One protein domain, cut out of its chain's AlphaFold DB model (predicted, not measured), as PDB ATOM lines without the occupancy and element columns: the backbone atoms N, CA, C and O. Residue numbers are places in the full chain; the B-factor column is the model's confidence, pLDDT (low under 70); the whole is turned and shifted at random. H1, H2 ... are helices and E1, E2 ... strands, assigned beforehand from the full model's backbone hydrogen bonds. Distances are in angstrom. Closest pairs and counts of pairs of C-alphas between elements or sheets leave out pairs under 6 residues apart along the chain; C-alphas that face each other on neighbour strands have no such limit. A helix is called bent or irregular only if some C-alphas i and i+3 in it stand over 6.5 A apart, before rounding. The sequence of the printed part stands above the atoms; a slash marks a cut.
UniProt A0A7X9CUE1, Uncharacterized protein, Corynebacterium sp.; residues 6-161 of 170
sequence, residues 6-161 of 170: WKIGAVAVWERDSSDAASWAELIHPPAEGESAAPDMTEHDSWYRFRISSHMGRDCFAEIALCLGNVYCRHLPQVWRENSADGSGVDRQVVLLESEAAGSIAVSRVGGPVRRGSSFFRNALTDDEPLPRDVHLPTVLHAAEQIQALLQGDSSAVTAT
ATOM      1  N   TRP A   6      84.537 244.244 274.440       95.12
ATOM      2  CA  TRP A   6      83.551 243.730 273.500       95.12
ATOM      3  C   TRP A   6      83.760 244.244 272.075       95.12
ATOM      4  O   TRP A   6      83.436 243.524 271.146       95.12
ATOM      5  N   LYS A   7      84.347 245.438 271.871       96.31
ATOM      6  CA  LYS A   7      84.575 246.025 270.538       96.31
ATOM      7  C   LYS A   7      85.520 245.202 269.665       96.31
ATOM      8  O   LYS A   7      85.534 245.415 268.460       96.31
ATOM      9  N   ILE A   8      86.295 244.293 270.257       96.00
ATOM     10  CA  ILE A   8      87.123 243.309 269.543       96.00
ATOM     11  C   ILE A   8      86.620 241.870 269.718       96.00
ATOM     12  O   ILE A   8      87.354 240.924 269.454       96.00
ATOM     13  N   GLY A   9      85.404 241.699 270.235       95.94
ATOM     14  CA  GLY A   9      84.848 240.398 270.583       95.94
ATOM     15  C   GLY A   9      85.504 239.752 271.801       95.94
ATOM     16  O   GLY A   9      85.499 238.532 271.909       95.94
ATOM     17  N   ALA A  10      86.118 240.528 272.701       97.00
ATOM     18  CA  ALA A  10      86.814 239.988 273.864       97.00
ATOM     19  C   ALA A  10      86.024 240.173 275.163       97.00
ATOM     20  O   ALA A  10      85.405 241.215 275.394       97.00
ATOM     21  N   VAL A  11      86.147 239.199 276.061       95.88
ATOM     22  CA  VAL A  11      85.683 239.297 277.450       95.88
ATOM     23  C   VAL A  11      86.776 238.859 278.414       95.88
ATOM     24  O   VAL A  11      87.566 237.963 278.118       95.88
ATOM     25  N   ALA A  12      86.815 239.493 279.584       95.00
ATOM     26  CA  ALA A  12      87.709 239.111 280.668       95.00
ATOM     27  C   ALA A  12      86.923 238.408 281.777       95.00
ATOM     28  O   ALA A  12      85.910 238.925 282.248       95.00
ATOM     29  N   VAL A  13      87.410 237.246 282.204       93.81
ATOM     30  CA  VAL A  13      86.791 236.400 283.226       93.81
ATOM     31  C   VAL A  13      87.816 236.010 284.284       93.81
ATOM     32  O   VAL A  13      89.016 235.938 284.015       93.81
ATOM     33  N   TRP A  14      87.347 235.746 285.501       92.81
ATOM     34  CA  TRP A  14      88.206 235.206 286.550       92.81
ATOM     35  C   TRP A  14      88.457 233.722 286.309       92.81
ATOM     36  O   TRP A  14      87.510 232.945 286.172       92.81
ATOM     37  N   GLU A  15      89.729 233.337 286.297       89.56
ATOM     38  CA  GLU A  15      90.129 231.938 286.318       89.56
ATOM     39  C   GLU A  15      89.706 231.317 287.654       89.56
ATOM     40  O   GLU A  15      89.958 231.875 288.731       89.56
ATOM     41  N   ARG A  16      89.001 230.188 287.561       79.62
ATOM     42  CA  ARG A  16      88.420 229.486 288.709       79.62
ATOM     43  C   ARG A  16      89.366 228.417 289.236       79.62
ATOM     44  O   ARG A  16      89.320 228.119 290.429       79.62
ATOM     45  N   ASP A  17      90.234 227.898 288.374       79.75
ATOM     46  CA  ASP A  17      91.193 226.867 288.735       79.75
ATOM     47  C   ASP A  17      92.513 227.484 289.218       79.75
ATOM     48  O   ASP A  17      93.004 228.488 288.702       79.75
ATOM     49  N   SER A  18      93.112 226.881 290.248       60.84
ATOM     50  CA  SER A  18      94.426 227.306 290.736       60.84
ATOM     51  C   SER A  18      95.481 226.963 289.688       60.84
ATOM     52  O   SER A  18      95.830 225.797 289.518       60.84
ATOM     53  N   SER A  19      95.991 227.981 289.003       71.88
ATOM     54  CA  SER A  19      97.028 227.853 287.984       71.88
ATOM     55  C   SER A  19      98.124 228.893 288.198       71.88
ATOM     56  O   SER A  19      97.860 229.993 288.690       71.88
ATOM     57  N   ASP A  20      99.354 228.531 287.825       75.31
ATOM     58  CA  ASP A  20     100.566 229.309 288.108       75.31
ATOM     59  C   ASP A  20     100.704 230.572 287.243       75.31
ATOM     60  O   ASP A  20     101.489 231.461 287.572       75.31
ATOM     61  N   ALA A  21      99.965 230.681 286.132       84.69
ATOM     62  CA  ALA A  21     100.023 231.883 285.300       84.69
ATOM     63  C   ALA A  21      99.112 232.998 285.841       84.69
ATOM     64  O   ALA A  21      98.071 232.761 286.452       84.69
ATOM     65  N   ALA A  22      99.510 234.244 285.591       89.06
ATOM     66  CA  ALA A  22      98.734 235.420 285.972       89.06
ATOM     67  C   ALA A  22      97.526 235.644 285.046       89.06
ATOM     68  O   ALA A  22      96.469 236.097 285.499       89.06
ATOM     69  N   SER A  23      97.667 235.294 283.764       92.12
ATOM     70  CA  SER A  23      96.623 235.439 282.755       92.12
ATOM     71  C   SER A  23      96.826 234.554 281.524       92.12
ATOM     72  O   SER A  23      97.928 234.066 281.260       92.12
ATOM     73  N   TRP A  24      95.741 234.368 280.768       92.62
ATOM     74  CA  TRP A  24      95.689 233.653 279.494       92.62
ATOM     75  C   TRP A  24      94.826 234.429 278.508       92.62
ATOM     76  O   TRP A  24      93.790 234.976 278.887       92.62
ATOM     77  N   ALA A  25      95.228 234.435 277.242       94.19
ATOM     78  CA  ALA A  25      94.433 234.967 276.147       94.19
ATOM     79  C   ALA A  25      94.236 233.869 275.101       94.19
ATOM     80  O   ALA A  25      95.206 233.254 274.663       94.19
ATOM     81  N   GLU A  26      92.986 233.618 274.722       92.81
ATOM     82  CA  GLU A  26      92.622 232.546 273.796       92.81
ATOM     83  C   GLU A  26      91.546 233.039 272.826       92.81
ATOM     84  O   GLU A  26      90.625 233.751 273.232       92.81
ATOM     85  N   LEU A  27      91.646 232.633 271.559       92.75
ATOM     86  CA  LEU A  27      90.550 232.723 270.594       92.75
ATOM     87  C   LEU A  27      89.702 231.452 270.731       92.75
ATOM     88  O   LEU A  27      90.167 230.363 270.403       92.75
ATOM     89  N   ILE A  28      88.486 231.582 271.255       92.94
ATOM     90  CA  ILE A  28      87.636 230.445 271.644       92.94
ATOM     91  C   ILE A  28      86.469 230.204 270.685       92.94
ATOM     92  O   ILE A  28      86.124 229.055 270.412       92.94
ATOM     93  N   HIS A  29      85.878 231.277 270.159       91.25
ATOM     94  CA  HIS A  29      84.732 231.234 269.257       91.25
ATOM     95  C   HIS A  29      85.053 232.097 268.039       91.25
ATOM     96  O   HIS A  29      84.685 233.268 268.002       91.25
ATOM     97  N   PRO A  30      85.801 231.559 267.060       88.69
ATOM     98  CA  PRO A  30      86.040 232.265 265.813       88.69
ATOM     99  C   PRO A  30      84.728 232.789 265.209       88.69
ATOM    100  O   PRO A  30      83.794 231.995 265.062       88.69
ATOM    101  N   PRO A  31      84.642 234.087 264.874       91.75
ATOM    102  CA  PRO A  31      83.445 234.641 264.260       91.75
ATOM    103  C   PRO A  31      83.207 234.088 262.861       91.75
ATOM    104  O   PRO A  31      84.145 233.705 262.156       91.75
ATOM    105  N   ALA A  32      81.953 234.146 262.423       89.81
ATOM    106  CA  ALA A  32      81.639 234.032 261.007       89.81
ATOM    107  C   ALA A  32      82.101 235.285 260.237       89.81
ATOM    108  O   ALA A  32      82.164 236.390 260.779       89.81
ATOM    109  N   GLU A  33      82.380 235.138 258.941       89.19
ATOM    110  CA  GLU A  33      82.678 236.285 258.077       89.19
ATOM    111  C   GLU A  33      81.525 237.304 258.106       89.19
ATOM    112  O   GLU A  33      80.353 236.948 257.957       89.19
ATOM    113  N   GLY A  34      81.854 238.582 258.306       91.50
ATOM    114  CA  GLY A  34      80.875 239.664 258.405       91.50
ATOM    115  C   GLY A  34      80.200 239.794 259.775       91.50
ATOM    116  O   GLY A  34      79.461 240.758 259.998       91.50
ATOM    117  N   GLU A  35      80.463 238.884 260.717       93.62
ATOM    118  CA  GLU A  35      80.001 239.021 262.097       93.62
ATOM    119  C   GLU A  35      80.645 240.245 262.760       93.62
ATOM    120  O   GLU A  35      81.816 240.552 262.536       93.62
ATOM    121  N   SER A  36      79.888 240.979 263.572       95.44
ATOM    122  CA  SER A  36      80.378 242.184 264.246       95.44
ATOM    123  C   SER A  36      80.379 242.015 265.756       95.44
ATOM    124  O   SER A  36      79.434 241.485 266.334       95.44
ATOM    125  N   ALA A  37      81.431 242.531 266.382       95.00
ATOM    126  CA  ALA A  37      81.549 242.645 267.823       95.00
ATOM    127  C   ALA A  37      80.365 243.431 268.417       95.00
ATOM    128  O   ALA A  37      80.035 244.520 267.935       95.00
ATOM    129  N   ALA A  38      79.762 242.909 269.487       93.44
ATOM    130  CA  ALA A  38      78.558 243.472 270.095       93.44
ATOM    131  C   ALA A  38      78.697 243.612 271.625       93.44
ATOM    132  O   ALA A  38      79.391 242.815 272.257       93.44
ATOM    133  N   PRO A  39      78.081 244.636 272.244       92.19
ATOM    134  CA  PRO A  39      78.266 244.938 273.666       92.19
ATOM    135  C   PRO A  39      77.658 243.906 274.624       92.19
ATOM    136  O   PRO A  39      77.985 243.925 275.809       92.19
ATOM    137  N   ASP A  40      76.768 243.044 274.138       91.19
ATOM    138  CA  ASP A  40      76.091 241.983 274.884       91.19
ATOM    139  C   ASP A  40      76.834 240.638 274.866       91.19
ATOM    140  O   ASP A  40      76.368 239.690 275.494       91.19
ATOM    141  N   MET A  41      78.010 240.575 274.227       91.81
ATOM    142  CA  MET A  41      78.868 239.392 274.244       91.81
ATOM    143  C   MET A  41      79.241 238.970 275.672       91.81
ATOM    144  O   MET A  41      79.615 239.769 276.536       91.81
ATOM    145  N   THR A  42      79.186 237.666 275.890       92.31
ATOM    146  CA  THR A  42      79.453 236.949 277.135       92.31
ATOM    147  C   THR A  42      80.620 235.982 276.957       92.31
ATOM    148  O   THR A  42      81.159 235.816 275.869       92.31
ATOM    149  N   GLU A  43      81.003 235.266 278.013       89.81
ATOM    150  CA  GLU A  43      82.017 234.210 277.903       89.81
ATOM    151  C   GLU A  43      81.626 233.050 276.975       89.81
ATOM    152  O   GLU A  43      82.506 232.273 276.609       89.81
ATOM    153  N   HIS A  44      80.352 232.916 276.595       90.62
ATOM    154  CA  HIS A  44      79.842 231.811 275.777       90.62
ATOM    155  C   HIS A  44      79.808 232.095 274.271       90.62
ATOM    156  O   HIS A  44      79.659 231.162 273.487       90.62
ATOM    157  N   ASP A  45      79.914 233.359 273.875       92.38
ATOM    158  CA  ASP A  45      79.784 233.833 272.492       92.38
ATOM    159  C   ASP A  45      80.830 234.900 272.126       92.38
ATOM    160  O   ASP A  45      80.951 235.276 270.965       92.38
ATOM    161  N   SER A  46      81.652 235.348 273.081       95.00
ATOM    162  CA  SER A  46      82.841 236.154 272.801       95.00
ATOM    163  C   SER A  46      83.828 235.398 271.923       95.00
ATOM    164  O   SER A  46      84.120 234.228 272.180       95.00
ATOM    165  N   TRP A  47      84.465 236.097 270.996       95.69
ATOM    166  CA  TRP A  47      85.521 235.527 270.173       95.69
ATOM    167  C   TRP A  47      86.771 235.218 270.987       95.69
ATOM    168  O   TRP A  47      87.307 234.111 270.899       95.69
ATOM    169  N   TYR A  48      87.198 236.161 271.828       96.00
ATOM    170  CA  TYR A  48      88.356 236.005 272.703       96.00
ATOM    171  C   TYR A  48      87.948 235.921 274.164       96.00
ATOM    172  O   TYR A  48      87.164 236.735 274.661       96.00
ATOM    173  N   ARG A  49      88.583 235.001 274.887       95.62
ATOM    174  CA  ARG A  49      88.470 234.908 276.340       95.62
ATOM    175  C   ARG A  49      89.807 235.230 276.981       95.62
ATOM    176  O   ARG A  49      90.814 234.576 276.720       95.62
ATOM    177  N   PHE A  50      89.792 236.235 277.847       96.00
ATOM    178  CA  PHE A  50      90.916 236.589 278.700       96.00
ATOM    179  C   PHE A  50      90.649 236.048 280.095       96.00
ATOM    180  O   PHE A  50      89.770 236.535 280.805       96.00
ATOM    181  N   ARG A  51      91.381 235.010 280.484       94.31
ATOM    182  CA  ARG A  51      91.277 234.427 281.821       94.31
ATOM    183  C   ARG A  51      92.305 235.108 282.704       94.31
ATOM    184  O   ARG A  51      93.477 235.164 282.345       94.31
ATOM    185  N   ILE A  52      91.872 235.657 283.831       93.50
ATOM    186  CA  ILE A  52      92.736 236.378 284.767       93.50
ATOM    187  C   ILE A  52      92.747 235.625 286.083       93.50
ATOM    188  O   ILE A  52      91.686 235.341 286.642       93.50
ATOM    189  N   SER A  53      93.931 235.308 286.594       91.25
ATOM    190  CA  SER A  53      94.031 234.574 287.847       91.25
ATOM    191  C   SER A  53      93.442 235.377 289.004       91.25
ATOM    192  O   SER A  53      93.702 236.573 289.156       91.25
ATOM    193  N   SER A  54      92.632 234.723 289.836       86.75
ATOM    194  CA  SER A  54      91.881 235.378 290.916       86.75
ATOM    195  C   SER A  54      92.780 236.099 291.931       86.75
ATOM    196  O   SER A  54      92.397 237.134 292.481       86.75
ATOM    197  N   HIS A  55      94.009 235.615 292.131       86.44
ATOM    198  CA  HIS A  55      94.988 236.221 293.035       86.44
ATOM    199  C   HIS A  55      95.588 237.541 292.520       86.44
ATOM    200  O   HIS A  55      96.204 238.266 293.301       86.44
ATOM    201  N   MET A  56      95.380 237.896 291.246       87.12
ATOM    202  CA  MET A  56      95.852 239.168 290.684       87.12
ATOM    203  C   MET A  56      95.187 240.378 291.334       87.12
ATOM    204  O   MET A  56      95.802 241.436 291.439       87.12
ATOM    205  N   GLY A  57      93.938 240.250 291.797       85.38
ATOM    206  CA  GLY A  57      93.232 241.311 292.512       85.38
ATOM    207  C   GLY A  57      93.290 242.660 291.784       85.38
ATOM    208  O   GLY A  57      92.585 242.874 290.804       85.38
ATOM    209  N   ARG A  58      94.129 243.582 292.275       83.06
ATOM    210  CA  ARG A  58      94.295 244.937 291.714       83.06
ATOM    211  C   ARG A  58      95.141 244.988 290.441       83.06
ATOM    212  O   ARG A  58      95.008 245.947 289.686       83.06
ATOM    213  N   ASP A  59      95.978 243.985 290.206       88.69
ATOM    214  CA  ASP A  59      96.856 243.903 289.036       88.69
ATOM    215  C   ASP A  59      96.136 243.318 287.806       88.69
ATOM    216  O   ASP A  59      96.686 243.314 286.708       88.69
ATOM    217  N   CYS A  60      94.861 242.922 287.944       90.56
ATOM    218  CA  CYS A  60      94.055 242.357 286.858       90.56
ATOM    219  C   CYS A  60      93.980 243.255 285.615       90.56
ATOM    220  O   CYS A  60      93.890 242.758 284.498       90.56
ATOM    221  N   PHE A  61      94.045 244.578 285.783       91.81
ATOM    222  CA  PHE A  61      94.012 245.510 284.659       91.81
ATOM    223  C   PHE A  61      95.264 245.403 283.781       91.81
ATOM    224  O   PHE A  61      95.158 245.458 282.558       91.81
ATOM    225  N   ALA A  62      96.435 245.221 284.396       91.44
ATOM    226  CA  ALA A  62      97.684 245.025 283.670       91.44
ATOM    227  C   ALA A  62      97.683 243.682 282.932       91.44
ATOM    228  O   ALA A  62      98.120 243.609 281.788       91.44
ATOM    229  N   GLU A  63      97.118 242.648 283.552       92.88
ATOM    230  CA  GLU A  63      96.957 241.339 282.924       92.88
ATOM    231  C   GLU A  63      96.006 241.379 281.721       92.88
ATOM    232  O   GLU A  63      96.323 240.848 280.661       92.88
ATOM    233  N   ILE A  64      94.881 242.093 281.821       95.44
ATOM    234  CA  ILE A  64      93.992 242.309 280.671       95.44
ATOM    235  C   ILE A  64      94.722 243.071 279.557       95.44
ATOM    236  O   ILE A  64      94.575 242.733 278.384       95.44
ATOM    237  N   ALA A  65      95.527 244.080 279.899       95.44
ATOM    238  CA  ALA A  65      96.322 244.808 278.914       95.44
ATOM    239  C   ALA A  65      97.388 243.921 278.245       95.44
ATOM    240  O   ALA A  65      97.638 244.078 277.052       95.44
ATOM    241  N   LEU A  66      97.969 242.964 278.971       94.81
ATOM    242  CA  LEU A  66      98.868 241.949 278.417       94.81
ATOM    243  C   LEU A  66      98.122 241.003 277.463       94.81
ATOM    244  O   LEU A  66      98.617 240.714 276.371       94.81
ATOM    245  N   CYS A  67      96.913 240.559 277.816       96.31
ATOM    246  CA  CYS A  67      96.061 239.775 276.917       96.31
ATOM    247  C   CYS A  67      95.715 240.549 275.635       96.31
ATOM    248  O   CYS A  67      95.790 240.003 274.537       96.31
ATOM    249  N   LEU A  68      95.408 241.843 275.755       97.25
ATOM    250  CA  LEU A  68      95.230 242.724 274.601       97.25
ATOM    251  C   LEU A  68      96.515 242.843 273.773       97.25
ATOM    252  O   LEU A  68      96.441 242.843 272.546       97.25
ATOM    253  N   GLY A  69      97.680 242.891 274.423       96.50
ATOM    254  CA  GLY A  69      98.989 242.822 273.777       96.50
ATOM    255  C   GLY A  69      99.144 241.583 272.896       96.50
ATOM    256  O   GLY A  69      99.551 241.716 271.747       96.50
ATOM    257  N   ASN A  70      98.709 240.408 273.362       95.25
ATOM    258  CA  ASN A  70      98.757 239.183 272.555       95.25
ATOM    259  C   ASN A  70      97.959 239.324 271.249       95.25
ATOM    260  O   ASN A  70      98.428 238.914 270.189       95.25
ATOM    261  N   VAL A  71      96.777 239.942 271.307       95.50
ATOM    262  CA  VAL A  71      95.925 240.156 270.128       95.50
ATOM    263  C   VAL A  71      96.486 241.255 269.222       95.50
ATOM    264  O   VAL A  71      96.568 241.089 268.006       95.50
ATOM    265  N   TYR A  72      96.895 242.397 269.778       96.00
ATOM    266  CA  TYR A  72      97.327 243.546 268.979       96.00
ATOM    267  C   TYR A  72      98.747 243.429 268.415       96.00
ATOM    268  O   TYR A  72      98.993 243.935 267.318       96.00
ATOM    269  N   CYS A  73      99.637 242.683 269.076       94.75
ATOM    270  CA  CYS A  73     100.940 242.289 268.531       94.75
ATOM    271  C   CYS A  73     100.853 241.103 267.553       94.75
ATOM    272  O   CYS A  73     101.859 240.741 266.952       94.75
ATOM    273  N   ARG A  74      99.651 240.545 267.324       91.94
ATOM    274  CA  ARG A  74      99.386 239.414 266.412       91.94
ATOM    275  C   ARG A  74     100.034 238.093 266.842       91.94
ATOM    276  O   ARG A  74     100.349 237.251 266.008       91.94
ATOM    277  N   HIS A  75     100.221 237.900 268.144       91.94
ATOM    278  CA  HIS A  75     100.556 236.581 268.686       91.94
ATOM    279  C   HIS A  75      99.317 235.687 268.775       91.94
ATOM    280  O   HIS A  75      99.421 234.468 268.654       91.94
ATOM    281  N   LEU A  76      98.143 236.304 268.913       91.31
ATOM    282  CA  LEU A  76      96.855 235.705 268.601       91.31
ATOM    283  C   LEU A  76      96.318 236.271 267.284       91.31
ATOM    284  O   LEU A  76      96.563 237.447 266.987       91.31
ATOM    285  N   PRO A  77      95.532 235.482 266.533       90.50
ATOM    286  CA  PRO A  77      94.875 235.981 265.340       90.50
ATOM    287  C   PRO A  77      94.020 237.212 265.632       90.50
ATOM    288  O   PRO A  77      93.327 237.249 266.644       90.50
ATOM    289  N   GLN A  78      94.026 238.192 264.736       92.50
ATOM    290  CA  GLN A  78      93.106 239.320 264.653       92.50
ATOM    291  C   GLN A  78      92.036 238.990 263.620       92.50
ATOM    292  O   GLN A  78      92.233 239.185 262.424       92.50
ATOM    293  N   VAL A  79      90.886 238.512 264.082       91.88
ATOM    294  CA  VAL A  79      89.816 237.984 263.214       91.88
ATOM    295  C   VAL A  79      89.168 239.034 262.293       91.88
ATOM    296  O   VAL A  79      88.438 238.699 261.367       91.88
ATOM    297  N   TRP A  80      89.461 240.319 262.509       91.94
ATOM    298  CA  TRP A  80      89.050 241.449 261.665       91.94
ATOM    299  C   TRP A  80      90.131 241.904 260.667       91.94
ATOM    300  O   TRP A  80      90.030 242.995 260.096       91.94
ATOM    301  N   ARG A  81      91.212 241.134 260.502       86.19
ATOM    302  CA  ARG A  81      92.234 241.369 259.479       86.19
ATOM    303  C   ARG A  81      92.420 240.135 258.603       86.19
ATOM    304  O   ARG A  81      92.629 239.029 259.097       86.19
ATOM    305  N   GLU A  82      92.451 240.365 257.295       75.25
ATOM    306  CA  GLU A  82      92.885 239.365 256.320       75.25
ATOM    307  C   GLU A  82      94.332 238.937 256.602       75.25
ATOM    308  O   GLU A  82      95.184 239.770 256.929       75.25
ATOM    309  N   ASN A  83      94.616 237.639 256.456       68.88
ATOM    310  CA  ASN A  83      95.941 237.050 256.681       68.88
ATOM    311  C   ASN A  83      96.524 237.346 258.069       68.88
ATOM    312  O   ASN A  83      97.728 237.588 258.209       68.88
ATOM    313  N   SER A  84      95.686 237.369 259.109       70.12
ATOM    314  CA  SER A  84      96.228 237.439 260.457       70.12
ATOM    315  C   SER A  84      97.054 236.190 260.739       70.12
ATOM    316  O   SER A  84      96.497 235.108 260.899       70.12
ATOM    317  N   ALA A  85      98.369 236.371 260.845       64.19
ATOM    318  CA  ALA A  85      99.263 235.355 261.373       64.19
ATOM    319  C   ALA A  85      98.787 234.927 262.769       64.19
ATOM    320  O   ALA A  85      98.317 235.764 263.549       64.19
ATOM    321  N   ASP A  86      98.910 233.638 263.070       65.44
ATOM    322  CA  ASP A  86      98.977 233.178 264.445       65.44
ATOM    323  C   ASP A  86     100.455 233.174 264.869       65.44
ATOM    324  O   ASP A  86     101.360 232.911 264.078       65.44
ATOM    325  N   GLY A  87     100.754 233.553 266.110       63.97
ATOM    326  CA  GLY A  87     102.132 233.632 266.605       63.97
ATOM    327  C   GLY A  87     102.798 232.265 266.802       63.97
ATOM    328  O   GLY A  87     103.720 232.170 267.607       63.97
ATOM    329  N   SER A  88     102.333 231.209 266.127       67.31
ATOM    330  CA  SER A  88     102.678 229.801 266.372       67.31
ATOM    331  C   SER A  88     104.167 229.473 266.188       67.31
ATOM    332  O   SER A  88     104.642 228.472 266.723       67.31
ATOM    333  N   GLY A  89     104.921 230.333 265.494       74.12
ATOM    334  CA  GLY A  89     106.373 230.225 265.313       74.12
ATOM    335  C   GLY A  89     107.215 231.248 266.084       74.12
ATOM    336  O   GLY A  89     108.434 231.256 265.922       74.12
ATOM    337  N   VAL A  90     106.602 232.130 266.882       82.75
ATOM    338  CA  VAL A  90     107.322 233.180 267.620       82.75
ATOM    339  C   VAL A  90     107.788 232.640 268.969       82.75
ATOM    340  O   VAL A  90     107.038 231.971 269.682       82.75
ATOM    341  N   ASP A  91     109.030 232.951 269.341       89.69
ATOM    342  CA  ASP A  91     109.577 232.574 270.641       89.69
ATOM    343  C   ASP A  91     108.709 233.108 271.797       89.69
ATOM    344  O   ASP A  91     108.283 234.266 271.816       89.69
ATOM    345  N   ARG A  92     108.450 232.257 272.797       87.88
ATOM    346  CA  ARG A  92     107.545 232.580 273.910       87.88
ATOM    347  C   ARG A  92     108.021 233.779 274.735       87.88
ATOM    348  O   ARG A  92     107.186 234.517 275.258       87.88
ATOM    349  N   GLN A  93     109.329 233.975 274.877       90.25
ATOM    350  CA  GLN A  93     109.882 235.138 275.566       90.25
ATOM    351  C   GLN A  93     109.604 236.414 274.771       90.25
ATOM    352  O   GLN A  93     109.206 237.413 275.366       90.25
ATOM    353  N   VAL A  94     109.742 236.374 273.442       92.19
ATOM    354  CA  VAL A  94     109.401 237.503 272.559       92.19
ATOM    355  C   VAL A  94     107.916 237.840 272.670       92.19
ATOM    356  O   VAL A  94     107.583 238.995 272.923       92.19
ATOM    357  N   VAL A  95     107.034 236.834 272.603       92.31
ATOM    358  CA  VAL A  95     105.579 237.007 272.782       92.31
ATOM    359  C   VAL A  95     105.256 237.717 274.099       92.31
ATOM    360  O   VAL A  95     104.470 238.668 274.125       92.31
ATOM    361  N   LEU A  96     105.864 237.274 275.206       91.56
ATOM    362  CA  LEU A  96     105.653 237.876 276.524       91.56
ATOM    363  C   LEU A  96     106.171 239.316 276.585       91.56
ATOM    364  O   LEU A  96     105.465 240.187 277.092       91.56
ATOM    365  N   LEU A  97     107.371 239.570 276.056       94.12
ATOM    366  CA  LEU A  97     107.980 240.899 276.048       94.12
ATOM    367  C   LEU A  97     107.152 241.892 275.237       94.12
ATOM    368  O   LEU A  97     106.832 242.963 275.744       94.12
ATOM    369  N   GLU A  98     106.774 241.544 274.009       95.69
ATOM    370  CA  GLU A  98     105.996 242.431 273.144       95.69
ATOM    371  C   GLU A  98     104.601 242.700 273.708       95.69
ATOM    372  O   GLU A  98     104.166 243.854 273.763       95.69
ATOM    373  N   SER A  99     103.916 241.652 274.175       95.56
ATOM    374  CA  SER A  99     102.570 241.769 274.742       95.56
ATOM    375  C   SER A  99     102.561 242.622 276.008       95.56
ATOM    376  O   SER A  99     101.723 243.516 276.157       95.56
ATOM    377  N   GLU A 100     103.506 242.378 276.923       95.19
ATOM    378  CA  GLU A 100     103.607 243.155 278.154       95.19
ATOM    379  C   GLU A 100     104.043 244.597 277.877       95.19
ATOM    380  O   GLU A 100     103.508 245.518 278.498       95.19
ATOM    381  N   ALA A 101     104.968 244.818 276.939       95.75
ATOM    382  CA  ALA A 101     105.403 246.155 276.550       95.75
ATOM    383  C   ALA A 101     104.242 246.977 275.980       95.75
ATOM    384  O   ALA A 101     103.988 248.089 276.449       95.75
ATOM    385  N   ALA A 102     103.499 246.420 275.018       97.50
ATOM    386  CA  ALA A 102     102.373 247.101 274.385       97.50
ATOM    387  C   ALA A 102     101.287 247.451 275.413       97.50
ATOM    388  O   ALA A 102     100.845 248.602 275.490       97.50
ATOM    389  N   GLY A 103     100.922 246.480 276.260       95.75
ATOM    390  CA  GLY A 103      99.978 246.682 277.353       95.75
ATOM    391  C   GLY A 103     100.451 247.752 278.339       95.75
ATOM    392  O   GLY A 103      99.720 248.699 278.620       95.75
ATOM    393  N   SER A 104     101.692 247.667 278.820       94.00
ATOM    394  CA  SER A 104     102.249 248.599 279.814       94.00
ATOM    395  C   SER A 104     102.328 250.037 279.299       94.00
ATOM    396  O   SER A 104     102.003 250.977 280.031       94.00
ATOM    397  N   ILE A 105     102.722 250.224 278.036       95.31
ATOM    398  CA  ILE A 105     102.746 251.540 277.388       95.31
ATOM    399  C   ILE A 105     101.324 252.101 277.301       95.31
ATOM    400  O   ILE A 105     101.094 253.240 277.710       95.31
ATOM    401  N   ALA A 106     100.359 251.308 276.826       95.75
ATOM    402  CA  ALA A 106      98.970 251.740 276.702       95.75
ATOM    403  C   ALA A 106      98.352 252.108 278.059       95.75
ATOM    404  O   ALA A 106      97.781 253.190 278.200       95.75
ATOM    405  N   VAL A 107      98.529 251.258 279.080       93.12
ATOM    406  CA  VAL A 107      98.066 251.502 280.458       93.12
ATOM    407  C   VAL A 107      98.643 252.807 281.002       93.12
ATOM    408  O   VAL A 107      97.908 253.616 281.569       93.12
ATOM    409  N   SER A 108      99.937 253.049 280.783       92.69
ATOM    410  CA  SER A 108     100.597 254.282 281.223       92.69
ATOM    411  C   SER A 108     100.013 255.519 280.532       92.69
ATOM    412  O   SER A 108      99.753 256.525 281.190       92.69
ATOM    413  N   ARG A 109      99.746 255.447 279.220       94.38
ATOM    414  CA  ARG A 109      99.178 256.559 278.437       94.38
ATOM    415  C   ARG A 109      97.747 256.913 278.842       94.38
ATOM    416  O   ARG A 109      97.392 258.087 278.813       94.38
ATOM    417  N   VAL A 110      96.940 255.933 279.257       92.50
ATOM    418  CA  VAL A 110      95.565 256.176 279.736       92.50
ATOM    419  C   VAL A 110      95.489 256.550 281.221       92.50
ATOM    420  O   VAL A 110      94.394 256.747 281.742       92.50
ATOM    421  N   GLY A 111      96.628 256.634 281.924       90.19
ATOM    422  CA  GLY A 111      96.664 256.885 283.368       90.19
ATOM    423  C   GLY A 111      96.098 255.729 284.201       90.19
ATOM    424  O   GLY A 111      95.544 255.951 285.277       90.19
ATOM    425  N   GLY A 112      96.186 254.500 283.686       86.56
ATOM    426  CA  GLY A 112      95.728 253.295 284.368       86.56
ATOM    427  C   GLY A 112      96.632 252.878 285.539       86.56
ATOM    428  O   GLY A 112      97.703 253.452 285.754       86.56
ATOM    429  N   PRO A 113      96.212 251.876 286.330       86.06
ATOM    430  CA  PRO A 113      96.990 251.392 287.464       86.06
ATOM    431  C   PRO A 113      98.304 250.745 287.011       86.06
ATOM    432  O   PRO A 113      98.329 249.917 286.103       86.06
ATOM    433  N   VAL A 114      99.393 251.088 287.697       78.75
ATOM    434  CA  VAL A 114     100.702 250.456 287.491       78.75
ATOM    435  C   VAL A 114     100.694 249.059 288.112       78.75
ATOM    436  O   VAL A 114     100.350 248.916 289.290       78.75
ATOM    437  N   ARG A 115     101.120 248.055 287.337       81.94
ATOM    438  CA  ARG A 115     101.323 246.679 287.809       81.94
ATOM    439  C   ARG A 115     102.302 246.652 288.980       81.94
ATOM    440  O   ARG A 115     103.399 247.210 288.899       81.94
ATOM    441  N   ARG A 116     101.937 245.966 290.058       76.88
ATOM    442  CA  ARG A 116     102.842 245.668 291.172       76.88
ATOM    443  C   ARG A 116     103.548 244.341 290.902       76.88
ATOM    444  O   ARG A 116     102.924 243.379 290.478       76.88
ATOM    445  N   GLY A 117     104.853 244.282 291.163       75.00
ATOM    446  CA  GLY A 117     105.642 243.051 291.036       75.00
ATOM    447  C   GLY A 117     106.642 243.049 289.879       75.00
ATOM    448  O   GLY A 117     107.127 244.103 289.444       75.00
ATOM    449  N   SER A 118     107.023 241.843 289.459       75.12
ATOM    450  CA  SER A 118     107.940 241.615 288.344       75.12
ATOM    451  C   SER A 118     107.267 241.948 287.014       75.12
ATOM    452  O   SER A 118     106.064 241.779 286.837       75.12
ATOM    453  N   SER A 119     108.071 242.443 286.081       83.00
ATOM    454  CA  SER A 119     107.660 242.711 284.709       83.00
ATOM    455  C   SER A 119     108.791 242.256 283.805       83.00
ATOM    456  O   SER A 119     109.926 242.687 284.000       83.00
ATOM    457  N   PHE A 120     108.496 241.372 282.858       83.94
ATOM    458  CA  PHE A 120     109.473 240.867 281.897       83.94
ATOM    459  C   PHE A 120     110.037 242.015 281.069       83.94
ATOM    460  O   PHE A 120     111.251 242.140 280.954       83.94
ATOM    461  N   PHE A 121     109.171 242.898 280.568       85.12
ATOM    462  CA  PHE A 121     109.591 244.046 279.774       85.12
ATOM    463  C   PHE A 121     110.420 245.039 280.585       85.12
ATOM    464  O   PHE A 121     111.474 245.468 280.125       85.12
ATOM    465  N   ARG A 122     109.995 245.382 281.812       84.81
ATOM    466  CA  ARG A 122     110.792 246.280 282.660       84.81
ATOM    467  C   ARG A 122     112.163 245.683 282.950       84.81
ATOM    468  O   ARG A 122     113.146 246.400 282.837       84.81
ATOM    469  N   ASN A 123     112.208 244.403 283.315       86.38
ATOM    470  CA  ASN A 123     113.458 243.721 283.622       86.38
ATOM    471  C   ASN A 123     114.377 243.712 282.392       86.38
ATOM    472  O   ASN A 123     115.506 244.169 282.486       86.38
ATOM    473  N   ALA A 124     113.855 243.367 281.211       85.94
ATOM    474  CA  ALA A 124     114.626 243.354 279.968       85.94
ATOM    475  C   ALA A 124     115.148 244.736 279.523       85.94
ATOM    476  O   ALA A 124     116.072 244.809 278.721       85.94
ATOM    477  N   LEU A 125     114.568 245.839 280.013       83.19
ATOM    478  CA  LEU A 125     115.093 247.194 279.791       83.19
ATOM    479  C   LEU A 125     116.151 247.616 280.818       83.19
ATOM    480  O   LEU A 125     116.878 248.579 280.573       83.19
ATOM    481  N   THR A 126     116.176 246.978 281.988       85.25
ATOM    482  CA  THR A 126     117.107 247.299 283.080       85.25
ATOM    483  C   THR A 126     118.279 246.335 283.177       85.25
ATOM    484  O   THR A 126     119.259 246.663 283.840       85.25
ATOM    485  N   ASP A 127     118.160 245.163 282.564       85.81
ATOM    486  CA  ASP A 127     119.221 244.171 282.490       85.81
ATOM    487  C   ASP A 127     120.326 244.644 281.529       85.81
ATOM    488  O   ASP A 127     120.082 245.396 280.585       85.81
ATOM    489  N   ASP A 128     121.559 244.188 281.761       83.62
ATOM    490  CA  ASP A 128     122.717 244.523 280.916       83.62
ATOM    491  C   ASP A 128     122.688 243.801 279.549       83.62
ATOM    492  O   ASP A 128     123.515 244.069 278.670       83.62
ATOM    493  N   GLU A 129     121.750 242.870 279.359       86.25
ATOM    494  CA  GLU A 129     121.562 242.135 278.111       86.25
ATOM    495  C   GLU A 129     120.691 242.923 277.118       86.25
ATOM    496  O   GLU A 129     119.688 243.526 277.498       86.25
ATOM    497  N   PRO A 130     121.029 242.919 275.815       84.62
ATOM    498  CA  PRO A 130     120.179 243.541 274.812       84.62
ATOM    499  C   PRO A 130     118.842 242.796 274.687       84.62
ATOM    500  O   PRO A 130     118.784 241.574 274.835       84.62
ATOM    501  N   LEU A 131     117.784 243.521 274.306       86.50
ATOM    502  CA  LEU A 131     116.506 242.904 273.935       86.50
ATOM    503  C   LEU A 131     116.717 241.811 272.866       86.50
ATOM    504  O   LEU A 131     117.552 241.996 271.969       86.50
ATOM    505  N   PRO A 132     115.953 240.699 272.911       88.75
ATOM    506  CA  PRO A 132     116.013 239.678 271.872       88.75
ATOM    507  C   PRO A 132     115.822 240.294 270.484       88.75
ATOM    508  O   PRO A 132     114.972 241.162 270.293       88.75
ATOM    509  N   ARG A 133     116.615 239.843 269.504       87.19
ATOM    510  CA  ARG A 133     116.658 240.440 268.153       87.19
ATOM    511  C   ARG A 133     115.316 240.419 267.428       87.19
ATOM    512  O   ARG A 133     115.087 241.269 266.574       87.19
ATOM    513  N   ASP A 134     114.468 239.462 267.781       90.56
ATOM    514  CA  ASP A 134     113.172 239.252 267.151       90.56
ATOM    515  C   ASP A 134     112.067 240.121 267.774       90.56
ATOM    516  O   ASP A 134     110.953 240.139 267.259       90.56
ATOM    517  N   VAL A 135     112.365 240.887 268.837       92.06
ATOM    518  CA  VAL A 135     111.447 241.906 269.369       92.06
ATOM    519  C   VAL A 135     111.320 243.054 268.368       92.06
ATOM    520  O   VAL A 135     112.261 243.803 268.095       92.06
ATOM    521  N   HIS A 136     110.109 243.252 267.870       92.62
ATOM    522  CA  HIS A 136     109.750 244.236 266.870       92.62
ATOM    523  C   HIS A 136     109.061 245.453 267.506       92.62
ATOM    524  O   HIS A 136     107.834 245.591 267.530       92.62
ATOM    525  N   LEU A 137     109.868 246.410 267.976       92.88
ATOM    526  CA  LEU A 137     109.378 247.645 268.612       92.88
ATOM    527  C   LEU A 137     108.312 248.420 267.810       92.88
ATOM    528  O   LEU A 137     107.373 248.917 268.434       92.88
ATOM    529  N   PRO A 138     108.372 248.533 266.466       95.31
ATOM    530  CA  PRO A 138     107.295 249.181 265.718       95.31
ATOM    531  C   PRO A 138     105.936 248.483 265.882       95.31
ATOM    532  O   PRO A 138     104.913 249.163 265.957       95.31
ATOM    533  N   THR A 139     105.917 247.148 265.993       94.00
ATOM    534  CA  THR A 139     104.687 246.384 266.273       94.00
ATOM    535  C   THR A 139     104.177 246.711 267.668       94.00
ATOM    536  O   THR A 139     103.006 247.041 267.819       94.00
ATOM    537  N   VAL A 140     105.066 246.704 268.665       96.75
ATOM    538  CA  VAL A 140     104.738 247.031 270.062       96.75
ATOM    539  C   VAL A 140     104.113 248.420 270.187       96.75
ATOM    540  O   VAL A 140     103.079 248.585 270.836       96.75
ATOM    541  N   LEU A 141     104.714 249.433 269.559       97.69
ATOM    542  CA  LEU A 141     104.222 250.810 269.631       97.69
ATOM    543  C   LEU A 141     102.873 250.976 268.926       97.69
ATOM    544  O   LEU A 141     101.986 251.628 269.477       97.69
ATOM    545  N   HIS A 142     102.696 250.349 267.759       97.19
ATOM    546  CA  HIS A 142     101.415 250.357 267.055       97.19
ATOM    547  C   HIS A 142     100.324 249.642 267.861       97.19
ATOM    548  O   HIS A 142      99.225 250.170 268.028       97.19
ATOM    549  N   ALA A 143     100.636 248.476 268.432       97.50
ATOM    550  CA  ALA A 143      99.724 247.746 269.301       97.50
ATOM    551  C   ALA A 143      99.328 248.588 270.523       97.50
ATOM    552  O   ALA A 143      98.146 248.681 270.845       97.50
ATOM    553  N   ALA A 144     100.280 249.277 271.160       98.12
ATOM    554  CA  ALA A 144     100.003 250.146 272.300       98.12
ATOM    555  C   ALA A 144      99.022 251.286 271.963       98.12
ATOM    556  O   ALA A 144      98.162 251.615 272.778       98.12
ATOM    557  N   GLU A 145      99.116 251.879 270.769       98.12
ATOM    558  CA  GLU A 145      98.160 252.893 270.294       98.12
ATOM    559  C   GLU A 145      96.749 252.318 270.130       98.12
ATOM    560  O   GLU A 145      95.773 252.931 270.563       98.12
ATOM    561  N   GLN A 146      96.632 251.115 269.564       97.56
ATOM    562  CA  GLN A 146      95.339 250.453 269.386       97.56
ATOM    563  C   GLN A 146      94.707 250.054 270.729       97.56
ATOM    564  O   GLN A 146      93.514 250.281 270.941       97.56
ATOM    565  N   ILE A 147      95.507 249.521 271.658       97.56
ATOM    566  CA  ILE A 147      95.070 249.180 273.019       97.56
ATOM    567  C   ILE A 147      94.602 250.437 273.750       97.56
ATOM    568  O   ILE A 147      93.538 250.434 274.367       97.56
ATOM    569  N   GLN A 148      95.366 251.527 273.662       96.62
ATOM    570  CA  GLN A 148      94.988 252.807 274.251       96.62
ATOM    571  C   GLN A 148      93.617 253.270 273.734       96.62
ATOM    572  O   GLN A 148      92.728 253.537 274.544       96.62
ATOM    573  N   ALA A 149      93.431 253.322 272.411       96.38
ATOM    574  CA  ALA A 149      92.172 253.757 271.803       96.38
ATOM    575  C   ALA A 149      90.988 252.882 272.252       96.38
ATOM    576  O   ALA A 149      89.915 253.392 272.574       96.38
ATOM    577  N   LEU A 150      91.190 251.564 272.350       96.81
ATOM    578  CA  LEU A 150      90.183 250.637 272.869       96.81
ATOM    579  C   LEU A 150      89.803 250.958 274.323       96.81
ATOM    580  O   LEU A 150      88.619 251.079 274.646       96.81
ATOM    581  N   LEU A 151      90.794 251.120 275.204       93.94
ATOM    582  CA  LEU A 151      90.573 251.373 276.631       93.94
ATOM    583  C   LEU A 151      89.904 252.732 276.888       93.94
ATOM    584  O   LEU A 151      89.050 252.829 277.774       93.94
ATOM    585  N   GLN A 152      90.238 253.756 276.098       93.62
ATOM    586  CA  GLN A 152      89.604 255.081 276.161       93.62
ATOM    587  C   GLN A 152      88.197 255.094 275.546       93.62
ATOM    588  O   GLN A 152      87.377 255.930 275.911       93.62
ATOM    589  N   GLY A 153      87.879 254.106 274.705       92.12
ATOM    590  CA  GLY A 153      86.584 253.987 274.038       92.12
ATOM    591  C   GLY A 153      86.515 254.672 272.680       92.12
ATOM    592  O   GLY A 153      85.425 254.737 272.115       92.12
ATOM    593  N   ASP A 154      87.654 255.083 272.135       92.94
ATOM    594  CA  ASP A 154      87.778 255.792 270.860       92.94
ATOM    595  C   ASP A 154      87.755 254.847 269.646       92.94
ATOM    596  O   ASP A 154      87.648 255.293 268.506       92.94
ATOM    597  N   SER A 155      87.841 253.530 269.864       91.56
ATOM    598  CA  SER A 155      87.705 252.542 268.791       91.56
ATOM    599  C   SER A 155      86.247 252.311 268.382       91.56
ATOM    600  O   SER A 155      85.334 252.343 269.210       91.56
ATOM    601  N   SER A 156      86.016 252.006 267.107       93.50
ATOM    602  CA  SER A 156      84.763 251.389 266.652       93.50
ATOM    603  C   SER A 156      84.772 249.886 266.943       93.50
ATOM    604  O   SER A 156      85.840 249.286 267.081       93.50
ATOM    605  N   ALA A 157      83.588 249.277 267.024       94.50
ATOM    606  CA  ALA A 157      83.472 247.822 267.032       94.50
ATOM    607  C   ALA A 157      84.001 247.247 265.712       94.50
ATOM    608  O   ALA A 157      83.780 247.833 264.649       94.50
ATOM    609  N   VAL A 158      84.717 246.131 265.790       94.50
ATOM    610  CA  VAL A 158      85.284 245.472 264.617       94.50
ATOM    611  C   VAL A 158      84.274 244.513 263.987       94.50
ATOM    612  O   VAL A 158      83.439 243.916 264.669       94.50
ATOM    613  N   THR A 159      84.397 244.337 262.677       94.56
ATOM    614  CA  THR A 159      83.689 243.313 261.911       94.56
ATOM    615  C   THR A 159      84.709 242.280 261.453       94.56
ATOM    616  O   THR A 159      85.777 242.643 260.956       94.56
ATOM    617  N   ALA A 160      84.400 241.005 261.658       91.00
ATOM    618  CA  ALA A 160      85.220 239.895 261.220       91.00
ATOM    619  C   ALA A 160      85.338 239.885 259.693       91.00
ATOM    620  O   ALA A 160      84.355 240.057 258.968       91.00
ATOM    621  N   THR A 161      86.556 239.681 259.209       85.25
ATOM    622  CA  THR A 161      86.846 239.458 257.786       85.25
ATOM    623  C   THR A 161      86.951 237.955 257.528       85.25
ATOM    624  O   THR A 161      86.884 237.179 258.478       85.25
TER     625      THR A 161
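What this domain is: This is residues 6 to 161 of the 170 residues of an uncharacterized protein of Corynebacterium sp. (UniProt A0A7X9CUE1). A small sheet of three strands has helix H1 over one face, and on the side of H1 away from the sheet H2 and H4 pack, H2 crossing H1; no named helix is on the sheet's other face. H3 packs on H2 at one end of the long axis, where residues 125 to 130 stick out. The printed part has 156 residues with three named strands and then four named helices, in the order E1 E2 E3 H1 H2 H3 H4; the sheet, E1 E3 E2, is mixed. The class is mixed, helices and strands, though 77 residues, under half, are in named elements. The whole is compact, with a radius of gyration of the C-alphas of 15.1 A and spans of 48 by 33 by 29 A.

How they stand to each other: Start at E1, residues 10 to 15, an edge strand parallel to the inner strand E3, residues 48 to 53; look for N 13 and O 50, 2.8 A apart, within hydrogen-bond range. On the other side of E3 is E2, residues 23 to 27, antiparallel to it and forming a hairpin with it; N 24 and O 51 are 2.9 A apart, within hydrogen-bond range. H1, residues 54 to 72, is on the sheet at a height over the sheet of 7.8 A, along the strands at 26 degrees to E3 on the local plane, which gives two layers, a helix on one face of a sheet. H1 is irregular, with C-alphas 55 and 58 8.8 A apart, and has a kink of 84 degrees near residue 61. The hub is H2, residues 92 to 109, which touches H1 about perpendicular at 76 degrees; their closest C-alphas, of Gly 69 and Ser 99, are 3.9 A apart. With residues 96 to 101 alone H2 touches H3, residues 120 to 126, at 80 degrees, about perpendicular; the closest C-alphas, of Leu 97 and Phe 121, are 5.1 A apart. H4, residues 137 to 152, touches H2 at a steep tilt of 46 degrees, the same way; the closest C-alphas, of Ala 102 and Ala 144, are 4.4 A apart. H1 and H3 are apart. In H2, H3 and H4 every O i to N i+4 pair is within hydrogen-bond range; in H1 10 of 15 are.

Where its parts are: Find C-alpha 10 at (86.814, 239.988, 273.864), where E1 begins; it runs 15.2 A, E2 13.9 A and E3 16.2 A. H1 begins at C-alpha 54, (91.881, 235.378, 290.916), and spans 24.0 A; H2 spans 25.8 A and H3 10.1 A. H4 spans 22.4 A and ends at C-alpha 152, (89.604, 255.081, 276.161).

The domain as a whole: The C-alphas farthest apart, of Gly 34 and Asp 128, are 47.8 A apart. The printed part has no cut; the links E2 to E3 and H1 to H2 are long. Mean pLDDT of the printed part is 89.8, and residues 18, 83 and 85 to 88 are under 70.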